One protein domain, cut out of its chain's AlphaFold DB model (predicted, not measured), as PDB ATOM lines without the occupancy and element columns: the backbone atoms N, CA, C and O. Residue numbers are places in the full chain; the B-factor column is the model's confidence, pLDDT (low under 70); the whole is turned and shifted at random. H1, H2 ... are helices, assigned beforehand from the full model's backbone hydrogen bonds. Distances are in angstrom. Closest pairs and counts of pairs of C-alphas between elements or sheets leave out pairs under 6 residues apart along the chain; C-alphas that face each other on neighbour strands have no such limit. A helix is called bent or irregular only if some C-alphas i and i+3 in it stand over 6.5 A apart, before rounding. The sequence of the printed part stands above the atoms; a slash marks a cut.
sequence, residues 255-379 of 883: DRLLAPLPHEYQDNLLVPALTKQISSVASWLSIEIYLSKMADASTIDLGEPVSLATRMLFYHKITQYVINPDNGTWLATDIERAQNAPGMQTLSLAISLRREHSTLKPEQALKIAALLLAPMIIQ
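Overview. This is residues 255 to 379 of the 883 residues of an uncharacterized protein of Candidatus Fukatsuia symbiotica (UniProt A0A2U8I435). H6 runs through the core of an all-helix domain; H1 and H5 pack on it crosswise, H3 crosses its later part, and H4 folds back beside H5 as a hairpin. H2 and the link after it, residues 293 to 307, make the end away from that hairpin, with H2 touching no helix. The printed part has 125 residues with six named helices, H1 to H6, and no named strand. It is compact, with a radius of gyration of the C-alphas of 15.0 A and spans of 45 by 31 by 27 A.

Arrangement. The hub is H6, residues 362 to 377, with a kink of 41 degrees near residue 371; it is irregular, C-alphas 372 and 375 being 7.7 A apart. H5, residues 345 to 356, touches it at a steep tilt of 49 degrees, opposite ways; the closest C-alphas, of Ala 350 and Ala 365, are 4.8 A apart. H1, residues 267 to 278, touches H6 about perpendicular at 89 degrees, closest at the C-alphas of Val 271 and Ala 370, 5.8 A. H3, residues 308 to 323, touches residues 368 to 372 of H6 alone, closest at the C-alphas of His 316 and Leu 372, 6.2 A. H4, residues 329 to 339, forms a helical hairpin with H5, at a shallow tilt of 28 degrees. H2, residues 281 to 292, is close to H3 but not clearly touching, the closest C-alphas, of Trp 284 and Arg 311, being 7.5 A apart. Every O i to N i+4 pair is within hydrogen-bond range in H2, H3, H4 and H5, against 7 of 8 in H1 and 10 of 12 in H6.

Along the chain. H3 is 22.1 A long and H6 20.0 A. H1 begins at C-alpha 267 (45.256, 141.912, 60.919), and H6 ends at C-alpha 377 (45.944, 134.829, 62.643).

Size, cuts and confidence. The C-alphas farthest apart, of Ser 298 and Pro 342, are 46.9 A apart. The printed part has no cut; H2 to H3 is a long link. Mean pLDDT of the printed part is 83.6, and residues 259 to 262, 303, 305 and 375 to 379 are under 70.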
ATOM      1  N   ASP A 255      32.521 147.662  73.160       84.31
ATOM      2  CA  ASP A 255      33.026 149.004  72.859       84.31
ATOM      3  C   ASP A 255      33.649 149.687  74.078       84.31
ATOM      4  O   ASP A 255      34.652 150.379  73.922       84.31
ATOM      5  N   ARG A 256      33.112 149.457  75.284       84.19
ATOM      6  CA  ARG A 256      33.689 149.962  76.540       84.19
ATOM      7  C   ARG A 256      35.007 149.260  76.869       84.19
ATOM      8  O   ARG A 256      35.985 149.925  77.195       84.19
ATOM      9  N   LEU A 257      35.028 147.931  76.755       73.19
ATOM     10  CA  LEU A 257      36.182 147.084  77.064       73.19
ATOM     11  C   LEU A 257      37.352 147.331  76.096       73.19
ATOM     12  O   LEU A 257      38.513 147.288  76.490       73.19
ATOM     13  N   LEU A 258      37.042 147.615  74.828       70.62
ATOM     14  CA  LEU A 258      38.014 147.748  73.740       70.62
ATOM     15  C   LEU A 258      38.115 149.173  73.180       70.62
ATOM     16  O   LEU A 258      38.588 149.368  72.057       70.62
ATOM     17  N   ALA A 259      37.671 150.174  73.940       69.75
ATOM     18  CA  ALA A 259      37.744 151.589  73.574       69.75
ATOM     19  C   ALA A 259      39.149 152.088  73.164       69.75
ATOM     20  O   ALA A 259      39.215 152.935  72.277       69.75
ATOM     21  N   PRO A 260      40.274 151.593  73.731       64.69
ATOM     22  CA  PRO A 260      41.603 152.080  73.360       64.69
ATOM     23  C   PRO A 260      42.126 151.547  72.019       64.69
ATOM     24  O   PRO A 260      43.246 151.893  71.644       64.69
ATOM     25  N   LEU A 261      41.399 150.657  71.331       67.19
ATOM     26  CA  LEU A 261      41.858 150.136  70.045       67.19
ATOM     27  C   LEU A 261      41.815 151.259  68.997       67.19
ATOM     28  O   LEU A 261      40.739 151.819  68.773       67.19
ATOM     29  N   PRO A 262      42.946 151.596  68.345       62.31
ATOM     30  CA  PRO A 262      42.931 152.529  67.227       62.31
ATOM     31  C   PRO A 262      42.002 152.004  66.128       62.31
ATOM     32  O   PRO A 262      41.714 150.807  66.058       62.31
ATOM     33  N   HIS A 263      41.519 152.904  65.270       70.06
ATOM     34  CA  HIS A 263      40.662 152.570  64.131       70.06
ATOM     35  C   HIS A 263      41.445 151.815  63.045       70.06
ATOM     36  O   HIS A 263      41.655 152.321  61.943       70.06
ATOM     37  N   GLU A 264      41.880 150.602  63.369       76.50
ATOM     38  CA  GLU A 264      42.659 149.726  62.512       76.50
ATOM     39  C   GLU A 264      41.827 148.563  61.995       76.50
ATOM     40  O   GLU A 264      40.927 148.053  62.660       76.50
ATOM     41  N   TYR A 265      42.151 148.151  60.778       79.88
ATOM     42  CA  TYR A 265      41.535 147.021  60.081       79.88
ATOM     43  C   TYR A 265      42.576 146.009  59.592       79.88
ATOM     44  O   TYR A 265      42.206 144.979  59.034       79.88
ATOM     45  N   GLN A 266      43.867 146.308  59.773       80.56
ATOM     46  CA  GLN A 266      44.954 145.415  59.395       80.56
ATOM     47  C   GLN A 266      45.127 144.336  60.463       80.56
ATOM     48  O   GLN A 266      45.223 144.644  61.654       80.56
ATOM     49  N   ASP A 267      45.191 143.078  60.031       82.94
ATOM     50  CA  ASP A 267      45.256 141.912  60.919       82.94
ATOM     51  C   ASP A 267      46.439 141.994  61.903       82.94
ATOM     52  O   ASP A 267      46.279 141.748  63.100       82.94
ATOM     53  N   ASN A 268      47.606 142.421  61.409       78.75
ATOM     54  CA  ASN A 268      48.862 142.549  62.157       78.75
ATOM     55  C   ASN A 268      48.862 143.663  63.220       78.75
ATOM     56  O   ASN A 268      49.716 143.654  64.102       78.75
ATOM     57  N   LEU A 269      47.927 144.613  63.162       82.06
ATOM     58  CA  LEU A 269      47.784 145.675  64.161       82.06
ATOM     59  C   LEU A 269      46.611 145.392  65.099       82.06
ATOM     60  O   LEU A 269      46.735 145.512  66.319       82.06
ATOM     61  N   LEU A 270      45.475 144.989  64.531       83.62
ATOM     62  CA  LEU A 270      44.223 144.836  65.260       83.62
ATOM     63  C   LEU A 270      44.242 143.620  66.193       83.62
ATOM     64  O   LEU A 270      43.848 143.751  67.353       83.62
ATOM     65  N   VAL A 271      44.726 142.460  65.729       84.00
ATOM     66  CA  VAL A 271      44.752 141.237  66.551       84.00
ATOM     67  C   VAL A 271      45.695 141.392  67.749       84.00
ATOM     68  O   VAL A 271      45.231 141.185  68.871       84.00
ATOM     69  N   PRO A 272      46.959 141.845  67.602       83.75
ATOM     70  CA  PRO A 272      47.830 142.053  68.761       83.75
ATOM     71  C   PRO A 272      47.296 143.098  69.742       83.75
ATOM     72  O   PRO A 272      47.403 142.920  70.958       83.75
ATOM     73  N   ALA A 273      46.685 144.178  69.241       84.88
ATOM     74  CA  ALA A 273      46.083 145.193  70.095       84.88
ATOM     75  C   ALA A 273      44.891 144.626  70.889       84.88
ATOM     76  O   ALA A 273      44.792 144.871  72.093       84.88
ATOM     77  N   LEU A 274      44.036 143.815  70.256       85.69
ATOM     78  CA  LEU A 274      42.940 143.106  70.921       85.69
ATOM     79  C   LEU A 274      43.469 142.150  71.997       85.69
ATOM     80  O   LEU A 274      43.028 142.208  73.145       85.69
ATOM     81  N   THR A 275      44.447 141.310  71.650       85.12
ATOM     82  CA  THR A 275      45.085 140.365  72.574       85.12
ATOM     83  C   THR A 275      45.666 141.087  73.789       85.12
ATOM     84  O   THR A 275      45.460 140.655  74.925       85.12
ATOM     85  N   LYS A 276      46.316 142.239  73.576       84.94
ATOM     86  CA  LYS A 276      46.825 143.090  74.657       84.94
ATOM     87  C   LYS A 276      45.702 143.595  75.569       84.94
ATOM     88  O   LYS A 276      45.860 143.541  76.787       84.94
ATOM     89  N   GLN A 277      44.570 144.039  75.024       85.56
ATOM     90  CA  GLN A 277      43.442 144.511  75.842       85.56
ATOM     91  C   GLN A 277      42.786 143.385  76.651       85.56
ATOM     92  O   GLN A 277      42.543 143.557  77.845       85.56
ATOM     93  N   ILE A 278      42.577 142.208  76.056       85.56
ATOM     94  CA  ILE A 278      42.013 141.036  76.756       85.56
ATOM     95  C   ILE A 278      42.975 140.521  77.845       85.56
ATOM     96  O   ILE A 278      42.552 140.034  78.894       85.56
ATOM     97  N   SER A 279      44.288 140.676  77.647       82.19
ATOM     98  CA  SER A 279      45.286 140.326  78.667       82.19
ATOM     99  C   SER A 279      45.283 141.255  79.892       82.19
ATOM    100  O   SER A 279      45.883 140.919  80.913       82.19
ATOM    101  N   SER A 280      44.597 142.404  79.826       81.44
ATOM    102  CA  SER A 280      44.566 143.379  80.919       81.44
ATOM    103  C   SER A 280      43.856 142.853  82.173       81.44
ATOM    104  O   SER A 280      42.934 142.038  82.105       81.44
ATOM    105  N   VAL A 281      44.258 143.372  83.336       76.12
ATOM    106  CA  VAL A 281      43.610 143.079  84.628       76.12
ATOM    107  C   VAL A 281      42.150 143.545  84.638       76.12
ATOM    108  O   VAL A 281      41.288 142.861  85.173       76.12
ATOM    109  N   ALA A 282      41.838 144.666  83.981       78.12
ATOM    110  CA  ALA A 282      40.467 145.168  83.883       78.12
ATOM    111  C   ALA A 282      39.534 144.198  83.135       78.12
ATOM    112  O   ALA A 282      38.383 144.007  83.536       78.12
ATOM    113  N   SER A 283      40.032 143.550  82.073       80.69
ATOM    114  CA  SER A 283      39.271 142.517  81.363       80.69
ATOM    115  C   SER A 283      39.023 141.294  82.245       80.69
ATOM    116  O   SER A 283      37.917 140.763  82.230       80.69
ATOM    117  N   TRP A 284      40.007 140.897  83.057       78.62
ATOM    118  CA  TRP A 284      39.843 139.817  84.031       78.62
ATOM    119  C   TRP A 284      38.760 140.119  85.071       78.62
ATOM    120  O   TRP A 284      37.807 139.355  85.181       78.62
ATOM    121  N   LEU A 285      38.850 141.268  85.744       79.19
ATOM    122  CA  LEU A 285      37.866 141.684  86.752       79.19
ATOM    123  C   LEU A 285      36.441 141.743  86.180       79.19
ATOM    124  O   LEU A 285      35.470 141.448  86.867       79.19
ATOM    125  N   SER A 286      36.302 142.087  84.896       83.44
ATOM    126  CA  SER A 286      34.999 142.078  84.223       83.44
ATOM    127  C   SER A 286      34.446 140.655  84.070       83.44
ATOM    128  O   SER A 286      33.275 140.427  84.359       83.44
ATOM    129  N   ILE A 287      35.278 139.691  83.653       84.62
ATOM    130  CA  ILE A 287      34.885 138.274  83.542       84.62
ATOM    131  C   ILE A 287      34.451 137.737  84.905       84.62
ATOM    132  O   ILE A 287      33.409 137.097  84.997       84.62
ATOM    133  N   GLU A 288      35.205 138.038  85.956       80.38
ATOM    134  CA  GLU A 288      34.889 137.630  87.325       80.38
ATOM    135  C   GLU A 288      33.506 138.136  87.768       80.38
ATOM    136  O   GLU A 288      32.677 137.355  88.242       80.38
ATOM    137  N   ILE A 289      33.202 139.414  87.510       84.12
ATOM    138  CA  ILE A 289      31.875 139.988  87.766       84.12
ATOM    139  C   ILE A 289      30.799 139.213  86.998       84.12
ATOM    140  O   ILE A 289      29.780 138.860  87.590       84.12
ATOM    141  N   TYR A 290      31.007 138.916  85.713       87.94
ATOM    142  CA  TYR A 290      30.022 138.194  84.898       87.94
ATOM    143  C   TYR A 290      29.781 136.768  85.399       87.94
ATOM    144  O   TYR A 290      28.630 136.349  85.521       87.94
ATOM    145  N   LEU A 291      30.849 136.045  85.740       85.44
ATOM    146  CA  LEU A 291      30.753 134.690  86.271       85.44
ATOM    147  C   LEU A 291      30.087 134.675  87.655       85.44
ATOM    148  O   LEU A 291      29.271 133.798  87.910       85.44
ATOM    149  N   SER A 292      30.324 135.682  88.506       82.44
ATOM    150  CA  SER A 292      29.688 135.792  89.834       82.44
ATOM    151  C   SER A 292      28.158 135.924  89.795       82.44
ATOM    152  O   SER A 292      27.487 135.676  90.797       82.44
ATOM    153  N   LYS A 293      27.589 136.337  88.653       85.31
ATOM    154  CA  LYS A 293      26.137 136.492  88.453       85.31
ATOM    155  C   LYS A 293      25.463 135.245  87.884       85.31
ATOM    156  O   LYS A 293      24.252 135.252  87.678       85.31
ATOM    157  N   MET A 294      26.220 134.185  87.621       83.50
ATOM    158  CA  MET A 294      25.673 132.920  87.142       83.50
ATOM    159  C   MET A 294      25.094 132.091  88.288       83.50
ATOM    160  O   MET A 294      25.565 132.163  89.421       83.50
ATOM    161  N   ALA A 295      24.096 131.257  87.987       75.06
ATOM    162  CA  ALA A 295      23.491 130.366  88.980       75.06
ATOM    163  C   ALA A 295      24.514 129.380  89.585       75.06
ATOM    164  O   ALA A 295      24.463 129.101  90.780       75.06
ATOM    165  N   ASP A 296      25.483 128.934  88.779       76.31
ATOM    166  CA  ASP A 296      26.513 127.961  89.170       76.31
ATOM    167  C   ASP A 296      27.810 128.607  89.693       76.31
ATOM    168  O   ASP A 296      28.810 127.914  89.891       76.31
ATOM    169  N   ALA A 297      27.821 129.926  89.937       72.44
ATOM    170  CA  ALA A 297      29.017 130.670  90.351       72.44
ATOM    171  C   ALA A 297      29.687 130.103  91.616       72.44
ATOM    172  O   ALA A 297      30.904 130.165  91.756       72.44
ATOM    173  N   SER A 298      28.898 129.508  92.515       74.19
ATOM    174  CA  SER A 298      29.368 128.883  93.760       74.19
ATOM    175  C   SER A 298      30.203 127.616  93.555       74.19
ATOM    176  O   SER A 298      30.791 127.115  94.511       74.19
ATOM    177  N   THR A 299      30.255 127.091  92.329       80.94
ATOM    178  CA  THR A 299      31.014 125.884  91.972       80.94
ATOM    179  C   THR A 299      32.319 126.194  91.243       80.94
ATOM    180  O   THR A 299      33.045 125.268  90.898       80.94
ATOM    181  N   ILE A 300      32.641 127.467  90.995       82.06
ATOM    182  CA  ILE A 300      33.800 127.885  90.195       82.06
ATOM    183  C   ILE A 300      34.823 128.565  91.100       82.06
ATOM    184  O   ILE A 300      34.482 129.426  91.908       82.06
ATOM    185  N   ASP A 301      36.098 128.233  90.928       80.56
ATOM    186  CA  ASP A 301      37.190 128.974  91.553       80.56
ATOM    187  C   ASP A 301      37.412 130.314  90.833       80.56
ATOM    188  O   ASP A 301      38.196 130.411  89.890       80.56
ATOM    189  N   LEU A 302      36.682 131.346  91.273       73.12
ATOM    190  CA  LEU A 302      36.809 132.724  90.777       73.12
ATOM    191  C   LEU A 302      38.075 133.431  91.270       73.12
ATOM    192  O   LEU A 302      38.436 134.468  90.724       73.12
ATOM    193  N   GLY A 303      38.739 132.871  92.284       69.44
ATOM    194  CA  GLY A 303      40.002 133.405  92.766       69.44
ATOM    195  C   GLY A 303      41.086 133.238  91.711       69.44
ATOM    196  O   GLY A 303      41.818 134.188  91.474       69.44
ATOM    197  N   GLU A 304      41.163 132.065  91.063       71.44
ATOM    198  CA  GLU A 304      42.256 131.625  90.172       71.44
ATOM    199  C   GLU A 304      42.482 132.528  88.954       71.44
ATOM    200  O   GLU A 304      41.545 132.803  88.201       71.44
ATOM    201  N   PRO A 305      43.730 132.966  88.689       64.69
ATOM    202  CA  PRO A 305      43.984 133.786  87.532       64.69
ATOM    203  C   PRO A 305      43.836 132.977  86.246       64.69
ATOM    204  O   PRO A 305      44.557 132.019  85.973       64.69
ATOM    205  N   VAL A 306      42.935 133.447  85.399       75.81
ATOM    206  CA  VAL A 306      42.627 132.798  84.131       75.81
ATOM    207  C   VAL A 306      43.609 133.236  83.046       75.81
ATOM    208  O   VAL A 306      43.894 134.434  82.897       75.81
ATOM    209  N   SER A 307      44.119 132.274  82.272       81.00
ATOM    210  CA  SER A 307      45.061 132.538  81.184       81.00
ATOM    211  C   SER A 307      44.413 133.348  80.061       81.00
ATOM    212  O   SER A 307      43.193 133.383  79.895       81.00
ATOM    213  N   LEU A 308      45.237 133.982  79.223       83.81
ATOM    214  CA  LEU A 308      44.748 134.688  78.037       83.81
ATOM    215  C   LEU A 308      43.923 133.774  77.111       83.81
ATOM    216  O   LEU A 308      42.926 134.227  76.553       83.81
ATOM    217  N   ALA A 309      44.294 132.495  76.983       82.94
ATOM    218  CA  ALA A 309      43.575 131.532  76.150       82.94
ATOM    219  C   ALA A 309      42.151 131.291  76.671       82.94
ATOM    220  O   ALA A 309      41.190 131.339  75.903       82.94
ATOM    221  N   THR A 310      42.000 131.118  77.982       85.31
ATOM    222  CA  THR A 310      40.696 130.909  78.616       85.31
ATOM    223  C   THR A 310      39.848 132.189  78.609       85.31
ATOM    224  O   THR A 310      38.653 132.133  78.319       85.31
ATOM    225  N   ARG A 311      40.452 133.370  78.812       87.25
ATOM    226  CA  ARG A 311      39.749 134.660  78.641       87.25
ATOM    227  C   ARG A 311      39.239 134.837  77.211       87.25
ATOM    228  O   ARG A 311      38.106 135.264  77.001       87.25
ATOM    229  N   MET A 312      40.056 134.485  76.219       86.75
ATOM    230  CA  MET A 312      39.639 134.498  74.819       86.75
ATOM    231  C   MET A 312      38.511 133.500  74.551       86.75
ATOM    232  O   MET A 312      37.561 133.861  73.863       86.75
ATOM    233  N   LEU A 313      38.571 132.291  75.118       87.75
ATOM    234  CA  LEU A 313      37.509 131.288  74.992       87.75
ATOM    235  C   LEU A 313      36.165 131.807  75.526       87.75
ATOM    236  O   LEU A 313      35.142 131.603  74.874       87.75
ATOM    237  N   PHE A 314      36.171 132.515  76.661       90.00
ATOM    238  CA  PHE A 314      34.969 133.113  77.255       90.00
ATOM    239  C   PHE A 314      34.301 134.077  76.273       90.00
ATOM    240  O   PHE A 314      33.141 133.893  75.896       90.00
ATOM    241  N   TYR A 315      35.057 135.069  75.794       90.06
ATOM    242  CA  TYR A 315      34.524 136.044  74.847       90.06
ATOM    243  C   TYR A 315      34.144 135.393  73.515       90.06
ATOM    244  O   TYR A 315      33.135 135.774  72.926       90.06
ATOM    245  N   HIS A 316      34.900 134.399  73.046       89.50
ATOM    246  CA  HIS A 316      34.624 133.693  71.798       89.50
ATOM    247  C   HIS A 316      33.285 132.945  71.850       89.50
ATOM    248  O   HIS A 316      32.459 133.134  70.958       89.50
ATOM    249  N   LYS A 317      33.023 132.172  72.918       91.12
ATOM    250  CA  LYS A 317      31.748 131.459  73.111       91.12
ATOM    251  C   LYS A 317      30.557 132.415  73.130       91.12
ATOM    252  O   LYS A 317      29.580 132.193  72.416       91.12
ATOM    253  N   ILE A 318      30.656 133.501  73.902       92.12
ATOM    254  CA  ILE A 318      29.596 134.518  73.975       92.12
ATOM    255  C   ILE A 318      29.373 135.156  72.602       92.12
ATOM    256  O   ILE A 318      28.237 135.305  72.164       92.12
ATOM    257  N   THR A 319      30.448 135.491  71.893       92.12
ATOM    258  CA  THR A 319      30.369 136.135  70.576       92.12
ATOM    259  C   THR A 319      29.694 135.244  69.542       92.12
ATOM    260  O   THR A 319      28.822 135.714  68.813       92.12
ATOM    261  N   GLN A 320      30.059 133.959  69.490       90.81
ATOM    262  CA  GLN A 320      29.433 132.992  68.589       90.81
ATOM    263  C   GLN A 320      27.933 132.863  68.859       90.81
ATOM    264  O   GLN A 320      27.146 132.912  67.917       90.81
ATOM    265  N   TYR A 321      27.536 132.770  70.131       91.94
ATOM    266  CA  TYR A 321      26.128 132.702  70.521       91.94
ATOM    267  C   TYR A 321      25.357 133.975  70.164       91.94
ATOM    268  O   TYR A 321      24.268 133.912  69.605       91.94
ATOM    269  N   VAL A 322      25.932 135.146  70.434       91.69
ATOM    270  CA  VAL A 322      25.267 136.432  70.197       91.69
ATOM    271  C   VAL A 322      25.090 136.732  68.703       91.69
ATOM    272  O   VAL A 322      24.091 137.334  68.311       91.69
ATOM    273  N   ILE A 323      26.046 136.326  67.864       90.62
ATOM    274  CA  ILE A 323      26.001 136.553  66.410       90.62
ATOM    275  C   ILE A 323      25.198 135.488  65.675       90.62
ATOM    276  O   ILE A 323      24.572 135.783  64.658       90.62
ATOM    277  N   ASN A 324      25.251 134.251  66.152       91.19
ATOM    278  CA  ASN A 324      24.640 133.102  65.505       91.19
ATOM    279  C   ASN A 324      23.889 132.258  66.550       91.19
ATOM    280  O   ASN A 324      24.307 131.132  66.833       91.19
ATOM    281  N   PRO A 325      22.797 132.788  67.134       86.25
ATOM    282  CA  PRO A 325      22.080 132.128  68.229       86.25
ATOM    283  C   PRO A 325      21.495 130.774  67.816       86.25
ATOM    284  O   PRO A 325      21.485 129.839  68.612       86.25
ATOM    285  N   ASP A 326      21.097 130.639  66.549       85.06
ATOM    286  CA  ASP A 326      20.564 129.395  65.981       85.06
ATOM    287  C   ASP A 326      21.658 128.364  65.649       85.06
ATOM    288  O   ASP A 326      21.361 127.265  65.178       85.06
ATOM    289  N   ASN A 327      22.932 128.717  65.864       82.75
ATOM    290  CA  ASN A 327      24.101 127.906  65.536       82.75
ATOM    291  C   ASN A 327      24.086 127.386  64.081       82.75
ATOM    292  O   ASN A 327      24.413 126.231  63.796       82.75
ATOM    293  N   GLY A 328      23.679 128.245  63.139       85.81
ATOM    294  CA  GLY A 328      23.649 127.930  61.712       85.81
ATOM    295  C   GLY A 328      25.050 127.749  61.113       85.81
ATOM    296  O   GLY A 328      26.046 128.240  61.641       85.81
ATOM    297  N   THR A 329      25.141 127.086  59.959       88.75
ATOM    298  CA  THR A 329      26.424 126.784  59.289       88.75
ATOM    299  C   THR A 329      27.084 127.990  58.610       88.75
ATOM    300  O   THR A 329      28.247 127.907  58.205       88.75
ATOM    301  N   TRP A 330      26.373 129.115  58.484       91.81
ATOM    302  CA  TRP A 330      26.848 130.302  57.770       91.81
ATOM    303  C   TRP A 330      28.114 130.892  58.410       91.81
ATOM    304  O   TRP A 330      29.084 131.142  57.702       91.81
ATOM    305  N   LEU A 331      28.151 131.019  59.746       92.31
ATOM    306  CA  LEU A 331      29.269 131.650  60.456       92.31
ATOM    307  C   LEU A 331      30.555 130.834  60.302       92.31
ATOM    308  O   LEU A 331      31.614 131.394  60.040       92.31
ATOM    309  N   ALA A 332      30.460 129.507  60.419       89.88
ATOM    310  CA  ALA A 332      31.599 128.614  60.208       89.88
ATOM    311  C   ALA A 332      32.127 128.707  58.767       89.88
ATOM    312  O   ALA A 332      33.336 128.783  58.558       89.88
ATOM    313  N   THR A 333      31.217 128.775  57.790       91.38
ATOM    314  CA  THR A 333      31.569 128.923  56.371       91.38
ATOM    315  C   THR A 333      32.274 130.256  56.107       91.38
ATOM    316  O   THR A 333      33.278 130.298  55.400       91.38
ATOM    317  N   ASP A 334      31.789 131.356  56.684       91.88
ATOM    318  CA  ASP A 334      32.387 132.679  56.488       91.88
ATOM    319  C   ASP A 334      33.714 132.855  57.232       91.88
ATOM    320  O   ASP A 334      34.610 133.524  56.717       91.88
ATOM    321  N   ILE A 335      33.885 132.205  58.388       92.25
ATOM    322  CA  ILE A 335      35.184 132.099  59.068       92.25
ATOM    323  C   ILE A 335      36.185 131.354  58.174       92.25
ATOM    324  O   ILE A 335      37.285 131.858  57.948       92.25
ATOM    325  N   GLU A 336      35.807 130.201  57.613       90.38
ATOM    326  CA  GLU A 336      36.669 129.435  56.700       90.38
ATOM    327  C   GLU A 336      37.021 130.243  55.442       90.38
ATOM    328  O   GLU A 336      38.172 130.265  55.000       90.38
ATOM    329  N   ARG A 337      36.055 130.964  54.861       88.25
ATOM    330  CA  ARG A 337      36.319 131.858  53.725       88.25
ATOM    331  C   ARG A 337      37.306 132.954  54.105       88.25
ATOM    332  O   ARG A 337      38.274 133.154  53.377       88.25
ATOM    333  N   ALA A 338      37.085 133.642  55.225       90.44
ATOM    334  CA  ALA A 338      37.937 134.737  55.678       90.44
ATOM    335  C   ALA A 338      39.383 134.289  55.942       90.44
ATOM    336  O   ALA A 338      40.310 135.006  55.584       90.44
ATOM    337  N   GLN A 339      39.589 133.081  56.477       87.38
ATOM    338  CA  GLN A 339      40.925 132.482  56.624       87.38
ATOM    339  C   GLN A 339      41.631 132.269  55.281       87.38
ATOM    340  O   GLN A 339      42.854 132.342  55.189       87.38
ATOM    341  N   ASN A 340      40.859 131.997  54.232       84.25
ATOM    342  CA  ASN A 340      41.360 131.778  52.881       84.25
ATOM    343  C   ASN A 340      41.540 133.075  52.073       84.25
ATOM    344  O   ASN A 340      41.897 132.996  50.892       84.25
ATOM    345  N   ALA A 341      41.299 134.245  52.674       84.56
ATOM    346  CA  ALA A 341      41.506 135.533  52.025       84.56
ATOM    347  C   ALA A 341      42.987 135.731  51.630       84.56
ATOM    348  O   ALA A 341      43.876 135.309  52.375       84.56
ATOM    349  N   PRO A 342      43.282 136.392  50.490       78.19
ATOM    350  CA  PRO A 342      44.649 136.771  50.118       78.19
ATOM    351  C   PRO A 342      45.382 137.605  51.185       78.19
ATOM    352  O   PRO A 342      46.603 137.528  51.284       78.19
ATOM    353  N   GLY A 343      44.631 138.386  51.964       82.12
ATOM    354  CA  GLY A 343      45.059 139.142  53.140       82.12
ATOM    355  C   GLY A 343      43.824 139.700  53.858       82.12
ATOM    356  O   GLY A 343      42.706 139.305  53.539       82.12
ATOM    357  N   MET A 344      43.985 140.622  54.811       86.38
ATOM    358  CA  MET A 344      42.859 141.317  55.468       86.38
ATOM    359  C   MET A 344      41.723 140.360  55.909       86.38
ATOM    360  O   MET A 344      40.544 140.555  55.583       86.38
ATOM    361  N   GLN A 345      42.075 139.289  56.620       89.44
ATOM    362  CA  GLN A 345      41.153 138.227  57.039       89.44
ATOM    363  C   GLN A 345      40.071 138.786  57.970       89.44
ATOM    364  O   GLN A 345      38.880 138.511  57.800       89.44
ATOM    365  N   THR A 346      40.468 139.654  58.904       90.81
ATOM    366  CA  THR A 346      39.549 140.323  59.830       90.81
ATOM    367  C   THR A 346      38.558 141.210  59.092       90.81
ATOM    368  O   THR A 346      37.359 141.169  59.371       90.81
ATOM    369  N   LEU A 347      39.034 141.987  58.118       91.81
ATOM    370  CA  LEU A 347      38.173 142.830  57.295       91.81
ATOM    371  C   LEU A 347      37.185 141.985  56.482       91.81
ATOM    372  O   LEU A 347      36.006 142.329  56.420       91.81
ATOM    373  N   SER A 348      37.645 140.866  55.914       93.12
ATOM    374  CA  SER A 348      36.806 139.932  55.155       93.12
ATOM    375  C   SER A 348      35.651 139.406  56.004       93.12
ATOM    376  O   SER A 348      34.491 139.499  55.598       93.12
ATOM    377  N   LEU A 349      35.931 138.921  57.216       94.19
ATOM    378  CA  LEU A 349      34.876 138.452  58.113       94.19
ATOM    379  C   LEU A 349      33.977 139.607  58.581       94.19
ATOM    380  O   LEU A 349      32.760 139.451  58.617       94.19
ATOM    381  N   ALA A 350      34.532 140.788  58.869       93.62
ATOM    382  CA  ALA A 350      33.751 141.955  59.279       93.62
ATOM    383  C   ALA A 350      32.746 142.410  58.205       93.62
ATOM    384  O   ALA A 350      31.627 142.804  58.539       93.62
ATOM    385  N   ILE A 351      33.112 142.337  56.921       92.88
ATOM    386  CA  ILE A 351      32.198 142.644  55.811       92.88
ATOM    387  C   ILE A 351      31.042 141.633  55.776       92.88
ATOM    388  O   ILE A 351      29.887 142.048  55.661       92.88
ATOM    389  N   SER A 352      31.322 140.335  55.926       92.94
ATOM    390  CA  SER A 352      30.280 139.299  56.000       92.94
ATOM    391  C   SER A 352      29.365 139.483  57.213       92.94
ATOM    392  O   SER A 352      28.145 139.483  57.069       92.94
ATOM    393  N   LEU A 353      29.931 139.757  58.393       93.12
ATOM    394  CA  LEU A 353      29.158 140.002  59.613       93.12
ATOM    395  C   LEU A 353      28.170 141.160  59.455       93.12
ATOM    396  O   LEU A 353      27.051 141.071  59.947       93.12
ATOM    397  N   ARG A 354      28.550 142.237  58.761       92.12
ATOM    398  CA  ARG A 354      27.649 143.376  58.513       92.12
ATOM    399  C   ARG A 354      26.610 143.118  57.434       92.12
ATOM    400  O   ARG A 354      25.588 143.801  57.416       92.12
ATOM    401  N   ARG A 355      26.866 142.172  56.531       89.12
ATOM    402  CA  ARG A 355      25.880 141.731  55.543       89.12
ATOM    403  C   ARG A 355      24.732 140.992  56.228       89.12
ATOM    404  O   ARG A 355      23.581 141.285  55.923       89.12
ATOM    405  N   GLU A 356      25.055 140.119  57.179       90.19
ATOM    406  CA  GLU A 356      24.066 139.397  57.991       90.19
ATOM    407  C   GLU A 356      23.436 140.296  59.071       90.19
ATOM    408  O   GLU A 356      22.223 140.292  59.269       90.19
ATOM    409  N   HIS A 357      24.241 141.140  59.725       90.00
ATOM    410  CA  HIS A 357      23.814 142.036  60.805       90.00
ATOM    411  C   HIS A 357      24.015 143.505  60.427       90.00
ATOM    412  O   HIS A 357      24.970 144.160  60.851       90.00
ATOM    413  N   SER A 358      23.080 144.057  59.651       85.88
ATOM    414  CA  SER A 358      23.157 145.437  59.132       85.88
ATOM    415  C   SER A 358      23.195 146.532  60.210       85.88
ATOM    416  O   SER A 358      23.632 147.651  59.940       85.88
ATOM    417  N   THR A 359      22.777 146.219  61.439       86.56
ATOM    418  CA  THR A 359      22.811 147.126  62.597       86.56
ATOM    419  C   THR A 359      24.205 147.279  63.210       86.56
ATOM    420  O   THR A 359      24.428 148.227  63.968       86.56
ATOM    421  N   LEU A 360      25.155 146.393  62.882       88.94
ATOM    422  CA  LEU A 360      26.524 146.478  63.384       88.94
ATOM    423  C   LEU A 360      27.266 147.670  62.783       88.94
ATOM    424  O   LEU A 360      27.398 147.819  61.560       88.94
ATOM    425  N   LYS A 361      27.847 148.484  63.669       87.62
ATOM    426  CA  LYS A 361      28.782 149.532  63.257       87.62
ATOM    427  C   LYS A 361      30.057 148.896  62.680       87.62
ATOM    428  O   LYS A 361      30.475 147.842  63.163       87.62
ATOM    429  N   PRO A 362      30.734 149.555  61.720       87.38
ATOM    430  CA  PRO A 362      32.007 149.089  61.160       87.38
ATOM    431  C   PRO A 362      33.040 148.627  62.199       87.38
ATOM    432  O   PRO A 362      33.594 147.539  62.091       87.38
ATOM    433  N   GLU A 363      33.247 149.424  63.246       85.44
ATOM    434  CA  GLU A 363      34.222 149.134  64.306       85.44
ATOM    435  C   GLU A 363      33.841 147.925  65.150       85.44
ATOM    436  O   GLU A 363      34.701 147.133  65.523       85.44
ATOM    437  N   GLN A 364      32.547 147.762  65.423       88.44
ATOM    438  CA  GLN A 364      32.042 146.618  66.172       88.44
ATOM    439  C   GLN A 364      32.265 145.338  65.368       88.44
ATOM    440  O   GLN A 364      32.793 144.367  65.900       88.44
ATOM    441  N   ALA A 365      31.952 145.359  64.070       90.75
ATOM    442  CA  ALA A 365      32.180 144.220  63.190       90.75
ATOM    443  C   ALA A 365      33.665 143.836  63.096       90.75
ATOM    444  O   ALA A 365      33.982 142.652  63.164       90.75
ATOM    445  N   LEU A 366      34.574 144.815  63.007       89.50
ATOM    446  CA  LEU A 366      36.022 144.571  62.997       89.50
ATOM    447  C   LEU A 366      36.518 143.946  64.306       89.50
ATOM    448  O   LEU A 366      37.234 142.951  64.271       89.50
ATOM    449  N   LYS A 367      36.107 144.483  65.464       88.00
ATOM    450  CA  LYS A 367      36.489 143.940  66.782       88.00
ATOM    451  C   LYS A 367      36.008 142.504  66.965       88.00
ATOM    452  O   LYS A 367      36.744 141.661  67.471       88.00
ATOM    453  N   ILE A 368      34.777 142.228  66.545       90.94
ATOM    454  CA  ILE A 368      34.201 140.891  66.641       90.94
ATOM    455  C   ILE A 368      34.910 139.928  65.682       90.94
ATOM    456  O   ILE A 368      35.315 138.844  66.098       90.94
ATOM    457  N   ALA A 369      35.116 140.324  64.427       91.81
ATOM    458  CA  ALA A 369      35.857 139.515  63.470       91.81
ATOM    459  C   ALA A 369      37.274 139.192  63.976       91.81
ATOM    460  O   ALA A 369      37.700 138.040  63.900       91.81
ATOM    461  N   ALA A 370      37.961 140.176  64.568       89.62
ATOM    462  CA  ALA A 370      39.283 139.992  65.158       89.62
ATOM    463  C   ALA A 370      39.252 138.960  66.288       89.62
ATOM    464  O   ALA A 370      40.109 138.087  66.335       89.62
ATOM    465  N   LEU A 371      38.255 139.011  67.177       89.31
ATOM    466  CA  LEU A 371      38.108 138.037  68.261       89.31
ATOM    467  C   LEU A 371      37.849 136.615  67.739       89.31
ATOM    468  O   LEU A 371      38.390 135.649  68.279       89.31
ATOM    469  N   LEU A 372      37.019 136.479  66.703       90.12
ATOM    470  CA  LEU A 372      36.695 135.183  66.109       90.12
ATOM    471  C   LEU A 372      37.899 134.556  65.386       90.12
ATOM    472  O   LEU A 372      38.022 133.335  65.382       90.12
ATOM    473  N   LEU A 373      38.797 135.376  64.823       87.62
ATOM    474  CA  LEU A 373      39.967 134.926  64.054       87.62
ATOM    475  C   LEU A 373      41.298 134.971  64.825       87.62
ATOM    476  O   LEU A 373      42.278 134.376  64.374       87.62
ATOM    477  N   ALA A 374      41.359 135.632  65.986       80.06
ATOM    478  CA  ALA A 374      42.589 135.844  66.758       80.06
ATOM    479  C   ALA A 374      43.430 134.573  67.002       80.06
ATOM    480  O   ALA A 374      44.641 134.639  66.786       80.06
ATOM    481  N   PRO A 375      42.855 133.409  67.382       68.12
ATOM    482  CA  PRO A 375      43.639 132.186  67.591       68.12
ATOM    483  C   PRO A 375      44.394 131.706  66.342       68.12
ATOM    484  O   PRO A 375      45.396 131.006  66.458       68.12
ATOM    485  N   MET A 376      43.902 132.062  65.154       68.06
ATOM    486  CA  MET A 376      44.355 131.537  63.864       68.06
ATOM    487  C   MET A 376      45.322 132.493  63.163       68.06
ATOM    488  O   MET A 376      46.334 132.051  62.627       68.06
ATOM    489  N   ILE A 377      45.070 133.803  63.236       66.25
ATOM    490  CA  ILE A 377      45.944 134.829  62.643       66.25
ATOM    491  C   ILE A 377      47.329 134.835  63.309       66.25
ATOM    492  O   ILE A 377      48.340 134.970  62.625       66.25
ATOM    493  N   ILE A 378      47.402 134.603  64.626       57.06
ATOM    494  CA  ILE A 378      48.673 134.534  65.375       57.06
ATOM    495  C   ILE A 378      49.595 133.413  64.850       57.06
ATOM    496  O   ILE A 378      50.812 133.497  64.998       57.06
ATOM    497  N   GLN A 379      49.042 132.384  64.199       50.50
ATOM    498  CA  GLN A 379      49.804 131.258  63.651       50.50
ATOM    499  C   GLN A 379      50.258 131.471  62.196       50.50
ATOM    500  O   GLN A 379      51.122 130.735  61.725       50.50
TER     501      GLN A 379